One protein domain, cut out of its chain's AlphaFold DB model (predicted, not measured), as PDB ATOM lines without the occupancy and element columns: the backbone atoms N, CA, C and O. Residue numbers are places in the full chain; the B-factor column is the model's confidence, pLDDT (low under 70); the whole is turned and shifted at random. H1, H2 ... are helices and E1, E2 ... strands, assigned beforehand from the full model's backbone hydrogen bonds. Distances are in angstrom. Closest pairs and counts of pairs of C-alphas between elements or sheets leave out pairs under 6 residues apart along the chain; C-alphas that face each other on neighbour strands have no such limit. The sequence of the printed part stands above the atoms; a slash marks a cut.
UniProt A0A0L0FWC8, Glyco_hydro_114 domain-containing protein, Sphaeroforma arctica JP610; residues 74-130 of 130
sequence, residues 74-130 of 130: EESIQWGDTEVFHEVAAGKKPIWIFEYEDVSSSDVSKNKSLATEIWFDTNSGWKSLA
ATOM      1  N   GLU A  74      79.288 135.162 -35.130       96.19
ATOM      2  CA  GLU A  74      80.555 135.774 -34.758       96.19
ATOM      3  C   GLU A  74      80.289 137.172 -34.203       96.19
ATOM      4  O   GLU A  74      79.523 137.938 -34.788       96.19
ATOM      5  N   GLU A  75      80.894 137.482 -33.059       96.56
ATOM      6  CA  GLU A  75      80.880 138.806 -32.422       96.56
ATOM      7  C   GLU A  75      79.471 139.366 -32.132       96.56
ATOM      8  O   GLU A  75      79.260 140.575 -32.004       96.56
ATOM      9  N   SER A  76      78.453 138.505 -32.017       96.88
ATOM     10  CA  SER A  76      77.071 138.963 -31.834       96.88
ATOM     11  C   SER A  76      76.808 139.568 -30.456       96.88
ATOM     12  O   SER A  76      75.775 140.221 -30.266       96.88
ATOM     13  N   ILE A  77      77.675 139.343 -29.467       96.88
ATOM     14  CA  ILE A  77      77.638 140.060 -28.190       96.88
ATOM     15  C   ILE A  77      78.246 141.445 -28.386       96.88
ATOM     16  O   ILE A  77      77.598 142.427 -28.021       96.88
ATOM     17  N   GLN A  78      79.429 141.527 -29.002       95.62
ATOM     18  CA  GLN A  78      80.118 142.789 -29.286       95.62
ATOM     19  C   GLN A  78      79.255 143.757 -30.106       95.62
ATOM     20  O   GLN A  78      79.168 144.941 -29.776       95.62
ATOM     21  N   TRP A  79      78.566 143.254 -31.132       94.50
ATOM     22  CA  TRP A  79      77.731 144.061 -32.025       94.50
ATOM     23  C   TRP A  79      76.258 144.148 -31.600       94.50
ATOM     24  O   TRP A  79      75.475 144.873 -32.211       94.50
ATOM     25  N   GLY A  80      75.866 143.459 -30.523       94.75
ATOM     26  CA  GLY A  80      74.501 143.516 -29.988       94.75
ATOM     27  C   GLY A  80      73.447 142.795 -30.840       94.75
ATOM     28  O   GLY A  80      72.258 143.094 -30.739       94.75
ATOM     29  N   ASP A  81      73.858 141.829 -31.660       96.38
ATOM     30  CA  ASP A  81      72.980 141.063 -32.552       96.38
ATOM     31  C   ASP A  81      72.346 139.829 -31.892       96.38
ATOM     32  O   ASP A  81      71.385 139.267 -32.416       96.38
ATOM     33  N   THR A  82      72.840 139.410 -30.724       96.50
ATOM     34  CA  THR A  82      72.417 138.155 -30.070       96.50
ATOM     35  C   THR A  82      70.900 138.051 -29.858       96.50
ATOM     36  O   THR A  82      70.310 136.988 -30.066       96.50
ATOM     37  N   GLU A  83      70.236 139.151 -29.491       96.19
ATOM     38  CA  GLU A  83      68.781 139.169 -29.272       96.19
ATOM     39  C   GLU A  83      67.986 138.878 -30.555       96.19
ATOM     40  O   GLU A  83      66.929 138.252 -30.482       96.19
ATOM     41  N   VAL A  84      68.507 139.256 -31.728       97.12
ATOM     42  CA  VAL A  84      67.850 139.002 -33.022       97.12
ATOM     43  C   VAL A  84      67.775 137.506 -33.296       97.12
ATOM     44  O   VAL A  84      66.706 136.989 -33.617       97.12
ATOM     45  N   PHE A  85      68.895 136.800 -33.125       97.06
ATOM     46  CA  PHE A  85      68.946 135.351 -33.307       97.06
ATOM     47  C   PHE A  85      68.090 134.629 -32.274       97.06
ATOM     48  O   PHE A  85      67.349 133.710 -32.622       97.06
ATOM     49  N   HIS A  86      68.144 135.068 -31.014       96.62
ATOM     50  CA  HIS A  86      67.331 134.496 -29.947       96.62
ATOM     51  C   HIS A  86      65.831 134.585 -30.246       96.62
ATOM     52  O   HIS A  86      65.108 133.595 -30.088       96.62
ATOM     53  N   GLU A  87      65.370 135.746 -30.719       95.56
ATOM     54  CA  GLU A  87      63.964 135.977 -31.043       95.56
ATOM     55  C   GLU A  87      63.452 134.968 -32.083       95.56
ATOM     56  O   GLU A  87      62.403 134.350 -31.883       95.56
ATOM     57  N   VAL A  88      64.199 134.755 -33.170       95.81
ATOM     58  CA  VAL A  88      63.776 133.846 -34.251       95.81
ATOM     59  C   VAL A  88      64.069 132.374 -33.973       95.81
ATOM     60  O   VAL A  88      63.364 131.502 -34.484       95.81
ATOM     61  N   ALA A  89      65.055 132.069 -33.126       94.44
ATOM     62  CA  ALA A  89      65.286 130.710 -32.657       94.44
ATOM     63  C   ALA A  89      64.108 130.197 -31.823       94.44
ATOM     64  O   ALA A  89      63.833 128.993 -31.842       94.44
ATOM     65  N   ALA A  90      63.424 131.091 -31.092       86.00
ATOM     66  CA  ALA A  90      62.265 130.799 -30.247       86.00
ATOM     67  C   ALA A  90      62.477 129.575 -29.325       86.00
ATOM     68  O   ALA A  90      61.566 128.771 -29.114       86.00
ATOM     69  N   GLY A  91      63.711 129.391 -28.838       84.38
ATOM     70  CA  GLY A  91      64.132 128.255 -28.008       84.38
ATOM     71  C   GLY A  91      64.193 126.890 -28.714       84.38
ATOM     72  O   GLY A  91      64.375 125.875 -28.049       84.38
ATOM     73  N   LYS A  92      64.017 126.835 -30.040       91.56
ATOM     74  CA  LYS A  92      63.971 125.589 -30.830       91.56
ATOM     75  C   LYS A  92      65.214 125.347 -31.678       91.56
ATOM     76  O   LYS A  92      65.433 124.216 -32.104       91.56
ATOM     77  N   LYS A  93      65.986 126.395 -31.958       96.50
ATOM     78  CA  LYS A  93      67.192 126.336 -32.786       96.50
ATOM     79  C   LYS A  93      68.408 126.666 -31.916       96.50
ATOM     80  O   LYS A  93      68.341 127.658 -31.189       96.50
ATOM     81  N   PRO A  94      69.485 125.863 -31.943       97.44
ATOM     82  CA  PRO A  94      70.707 126.200 -31.238       97.44
ATOM     83  C   PRO A  94      71.347 127.468 -31.809       97.44
ATOM     84  O   PRO A  94      71.262 127.730 -33.012       97.44
ATOM     85  N   ILE A  95      71.988 128.236 -30.931       97.94
ATOM     86  CA  ILE A  95      72.746 129.445 -31.261       97.94
ATOM     87  C   ILE A  95      74.146 129.281 -30.673       97.94
ATOM     88  O   ILE A  95      74.290 129.205 -29.450       97.94
ATOM     89  N   TRP A  96      75.157 129.227 -31.532       98.12
ATOM     90  CA  TRP A  96      76.564 129.207 -31.139       98.12
ATOM     91  C   TRP A  96      77.174 130.579 -31.392       98.12
ATOM     92  O   TRP A  96      77.192 131.037 -32.533       98.12
ATOM     93  N   ILE A  97      77.663 131.219 -30.331       98.12
ATOM     94  CA  ILE A  97      78.321 132.525 -30.408       98.12
ATOM     95  C   ILE A  97      79.833 132.346 -30.287       98.12
ATOM     96  O   ILE A  97      80.293 131.625 -29.401       98.12
ATOM     97  N   PHE A  98      80.589 133.034 -31.136       97.38
ATOM     98  CA  PHE A  98      82.047 133.060 -31.153       97.38
ATOM     99  C   PHE A  98      82.532 134.509 -31.061       97.38
ATOM    100  O   PHE A  98      82.307 135.298 -31.971       97.38
ATOM    101  N   GLU A  99      83.188 134.866 -29.962       97.06
ATOM    102  CA  GLU A  99      83.772 136.191 -29.732       97.06
ATOM    103  C   GLU A  99      85.295 136.125 -29.907       97.06
ATOM    104  O   GLU A  99      85.952 135.235 -29.352       97.06
ATOM    105  N   TYR A 100      85.851 137.068 -30.668       94.94
ATOM    106  CA  TYR A 100      87.294 137.172 -30.921       94.94
ATOM    107  C   TYR A 100      87.961 138.262 -30.076       94.94
ATOM    108  O   TYR A 100      89.137 138.150 -29.733       94.94
ATOM    109  N   GLU A 101      87.209 139.302 -29.715       90.56
ATOM    110  CA  GLU A 101      87.653 140.368 -28.822       90.56
ATOM    111  C   GLU A 101      87.061 140.209 -27.416       90.56
ATOM    112  O   GLU A 101      86.033 139.560 -27.206       90.56
ATOM    113  N   ASP A 102      87.744 140.785 -26.421       86.81
ATOM    114  CA  ASP A 102      87.305 140.730 -25.026       86.81
ATOM    115  C   ASP A 102      85.937 141.417 -24.866       86.81
ATOM    116  O   ASP A 102      85.824 142.645 -24.847       86.81
ATOM    117  N   VAL A 103      84.894 140.614 -24.664       90.25
ATOM    118  CA  VAL A 103      83.568 141.085 -24.251       90.25
ATOM    119  C   VAL A 103      83.456 141.152 -22.729       90.25
ATOM    120  O   VAL A 103      84.007 140.329 -21.990       90.25
ATOM    121  N   SER A 104      82.715 142.139 -22.221       92.81
ATOM    122  CA  SER A 104      82.600 142.329 -20.775       92.81
ATOM    123  C   SER A 104      81.898 141.141 -20.104       92.81
ATOM    124  O   SER A 104      80.959 140.549 -20.637       92.81
ATOM    125  N   SER A 105      82.301 140.810 -18.873       91.75
ATOM    126  CA  SER A 105      81.646 139.736 -18.102       91.75
ATOM    127  C   SER A 105      80.140 139.970 -17.890       91.75
ATOM    128  O   SER A 105      79.373 139.006 -17.802       91.75
ATOM    129  N   SER A 106      79.704 141.234 -17.840       94.50
ATOM    130  CA  SER A 106      78.290 141.613 -17.803       94.50
ATOM    131  C   SER A 106      77.563 141.270 -19.100       94.50
ATOM    132  O   SER A 106      76.469 140.707 -19.033       94.50
ATOM    133  N   ASP A 107      78.170 141.532 -20.258       95.19
ATOM    134  CA  ASP A 107      77.559 141.226 -21.555       95.19
ATOM    135  C   ASP A 107      77.485 139.718 -21.775       95.19
ATOM    136  O   ASP A 107      76.435 139.197 -22.150       95.19
ATOM    137  N   VAL A 108      78.542 138.982 -21.423       94.75
ATOM    138  CA  VAL A 108      78.513 137.513 -21.423       94.75
ATOM    139  C   VAL A 108      77.368 137.007 -20.547       94.75
ATOM    140  O   VAL A 108      76.579 136.176 -20.986       94.75
ATOM    141  N   SER A 109      77.235 137.533 -19.324       95.00
ATOM    142  CA  SER A 109      76.183 137.127 -18.382       95.00
ATOM    143  C   SER A 109      74.774 137.383 -18.922       95.00
ATOM    144  O   SER A 109      73.907 136.526 -18.756       95.00
ATOM    145  N   LYS A 110      74.553 138.516 -19.602       94.75
ATOM    146  CA  LYS A 110      73.278 138.845 -20.261       94.75
ATOM    147  C   LYS A 110      72.924 137.835 -21.358       94.75
ATOM    148  O   LYS A 110      71.758 137.488 -21.514       94.75
ATOM    149  N   ASN A 111      73.920 137.356 -22.099       96.00
ATOM    150  CA  ASN A 111      73.704 136.513 -23.273       96.00
ATOM    151  C   ASN A 111      73.677 135.004 -22.972       96.00
ATOM    152  O   ASN A 111      73.232 134.233 -23.820       96.00
ATOM    153  N   LYS A 112      74.048 134.560 -21.758       94.31
ATOM    154  CA  LYS A 112      74.032 133.127 -21.385       94.31
ATOM    155  C   LYS A 112      72.672 132.453 -21.537       94.31
ATOM    156  O   LYS A 112      72.615 131.266 -21.818       94.31
ATOM    157  N   SER A 113      71.579 133.181 -21.310       93.00
ATOM    158  CA  SER A 113      70.222 132.645 -21.482       93.00
ATOM    159  C   SER A 113      69.709 132.743 -22.918       93.00
ATOM    160  O   SER A 113      68.625 132.241 -23.210       93.00
ATOM    161  N   LEU A 114      70.436 133.447 -23.790       95.25
ATOM    162  CA  LEU A 114      70.019 133.724 -25.160       95.25
ATOM    163  C   LEU A 114      70.649 132.756 -26.163       95.25
ATOM    164  O   LEU A 114      70.026 132.468 -27.183       95.25
ATOM    165  N   ALA A 115      71.839 132.243 -25.851       96.06
ATOM    166  CA  ALA A 115      72.599 131.327 -26.688       96.06
ATOM    167  C   ALA A 115      72.636 129.901 -26.124       96.06
ATOM    168  O   ALA A 115      72.382 129.667 -24.945       96.06
ATOM    169  N   THR A 116      72.958 128.940 -26.987       96.50
ATOM    170  CA  THR A 116      73.230 127.553 -26.587       96.50
ATOM    171  C   THR A 116      74.634 127.415 -26.028       96.50
ATOM    172  O   THR A 116      74.808 126.793 -24.989       96.50
ATOM    173  N   GLU A 117      75.611 128.017 -26.702       97.00
ATOM    174  CA  GLU A 117      77.003 128.059 -26.267       97.00
ATOM    175  C   GLU A 117      77.600 129.418 -26.632       97.00
ATOM    176  O   GLU A 117      77.229 130.030 -27.641       97.00
ATOM    177  N   ILE A 118      78.550 129.871 -25.817       97.19
ATOM    178  CA  ILE A 118      79.337 131.078 -26.073       97.19
ATOM    179  C   ILE A 118      80.807 130.698 -25.967       97.19
ATOM    180  O   ILE A 118      81.243 130.197 -24.928       97.19
ATOM    181  N   TRP A 119      81.571 130.961 -27.016       97.19
ATOM    182  CA  TRP A 119      82.989 130.651 -27.124       97.19
ATOM    183  C   TRP A 119      83.801 131.927 -27.285       97.19
ATOM    184  O   TRP A 119      83.392 132.847 -27.983       97.19
ATOM    185  N   PHE A 120      84.964 131.961 -26.646       95.88
ATOM    186  CA  PHE A 120      85.911 133.065 -26.740       95.88
ATOM    187  C   PHE A 120      87.277 132.572 -27.218       95.88
ATOM    188  O   PHE A 120      87.784 131.569 -26.692       95.88
ATOM    189  N   ASP A 121      87.863 133.265 -28.195       94.69
ATOM    190  CA  ASP A 121      89.227 133.003 -28.653       94.69
ATOM    191  C   ASP A 121      90.248 133.604 -27.678       94.69
ATOM    192  O   ASP A 121      90.362 134.809 -27.488       94.69
ATOM    193  N   THR A 122      91.030 132.736 -27.039       89.69
ATOM    194  CA  THR A 122      92.042 133.135 -26.053       89.69
ATOM    195  C   THR A 122      93.437 133.317 -26.657       89.69
ATOM    196  O   THR A 122      94.415 133.350 -25.906       89.69
ATOM    197  N   ASN A 123      93.585 133.331 -27.989       84.25
ATOM    198  CA  ASN A 123      94.854 133.185 -28.732       84.25
ATOM    199  C   ASN A 123      95.588 131.844 -28.508       84.25
ATOM    200  O   ASN A 123      96.519 131.505 -29.235       84.25
ATOM    201  N   SER A 124      95.186 131.068 -27.498       88.69
ATOM    202  CA  SER A 124      95.678 129.720 -27.191       88.69
ATOM    203  C   SER A 124      94.657 128.626 -27.520       88.69
ATOM    204  O   SER A 124      94.875 127.451 -27.218       88.69
ATOM    205  N   GLY A 125      93.548 129.016 -28.153       90.19
ATOM    206  CA  GLY A 125      92.401 128.177 -28.461       90.19
ATOM    207  C   GLY A 125      91.108 128.730 -27.864       90.19
ATOM    208  O   GLY A 125      91.056 129.847 -27.349       90.19
ATOM    209  N   TRP A 126      90.068 127.908 -27.916       94.00
ATOM    210  CA  TRP A 126      88.708 128.301 -27.576       94.00
ATOM    211  C   TRP A 126      88.345 127.987 -26.127       94.00
ATOM    212  O   TRP A 126      88.605 126.887 -25.631       94.00
ATOM    213  N   LYS A 127      87.686 128.936 -25.462       94.06
ATOM    214  CA  LYS A 127      87.133 128.775 -24.114       94.06
ATOM    215  C   LYS A 127      85.614 128.943 -24.137       94.06
ATOM    216  O   LYS A 127      85.133 130.003 -24.519       94.06
ATOM    217  N   SER A 128      84.875 127.935 -23.669       93.81
ATOM    218  CA  SER A 128      83.430 128.067 -23.428       93.81
ATOM    219  C   SER A 128      83.176 128.954 -22.200       93.81
ATOM    220  O   SER A 128      83.840 128.835 -21.162       93.81
ATOM    221  N   LEU A 129      82.236 129.886 -22.347       87.12
ATOM    222  CA  LEU A 129      81.804 130.855 -21.339       87.12
ATOM    223  C   LEU A 129      80.379 130.586 -20.825       87.12
ATOM    224  O   LEU A 129      80.003 131.097 -19.759       87.12
ATOM    225  N   ALA A 130      79.607 129.796 -21.568       77.25
ATOM    226  CA  ALA A 130      78.262 129.323 -21.268       77.25
ATOM    227  C   ALA A 130      78.079 127.926 -21.868       77.25
ATOM    228  O   ALA A 130      78.671 127.692 -22.952       77.25
TER     229      ALA A 130
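What this domain is: This is residues 74 to 130 of the 130 residues of the protein "Glyco_hydro_114 domain-containing protein" of Sphaeroforma arctica JP610 (UniProt A0A0L0FWC8). A small sheet of three strands has two short helices that only graze it; H1 lies towards one end of the long axis, the turn of the E2 and E3 hairpin at the other. The 57 printed residues, under half in named elements, run H1, E1, H2, E2, E3; the class is mixed, as is the sheet, E1 E2 E3. The whole is compact, radius of gyration of the C-alphas 10.7 A, spanning 33 by 17 by 16 A.

Where its parts are: Find C-alpha 82 at (72.417, 138.155, -30.070); H1 runs 10.6 A to residue 89. Next come E1, 95 to 99, 13.0 A; H2, 105 to 111; E2, 117 to 121, 13.4 A; and E3, 126 to 128, ending at (83.430, 128.067, -23.428).

How they stand to each other: E1 and E2 are parallel, with N 99 and O 119 2.8 A apart; with H2 between, these parallel neighbours form a strand-helix-strand unit with a right-handed crossover. In the antiparallel hairpin of E2 and E3, N 120 and O 127 are 2.9 A apart. In H1 and H2 every O i to N i+4 pair is within hydrogen-bond range.

The domain as a whole: The farthest C-alphas, 90 and 124, are 33.6 A apart. The printed part has no cut.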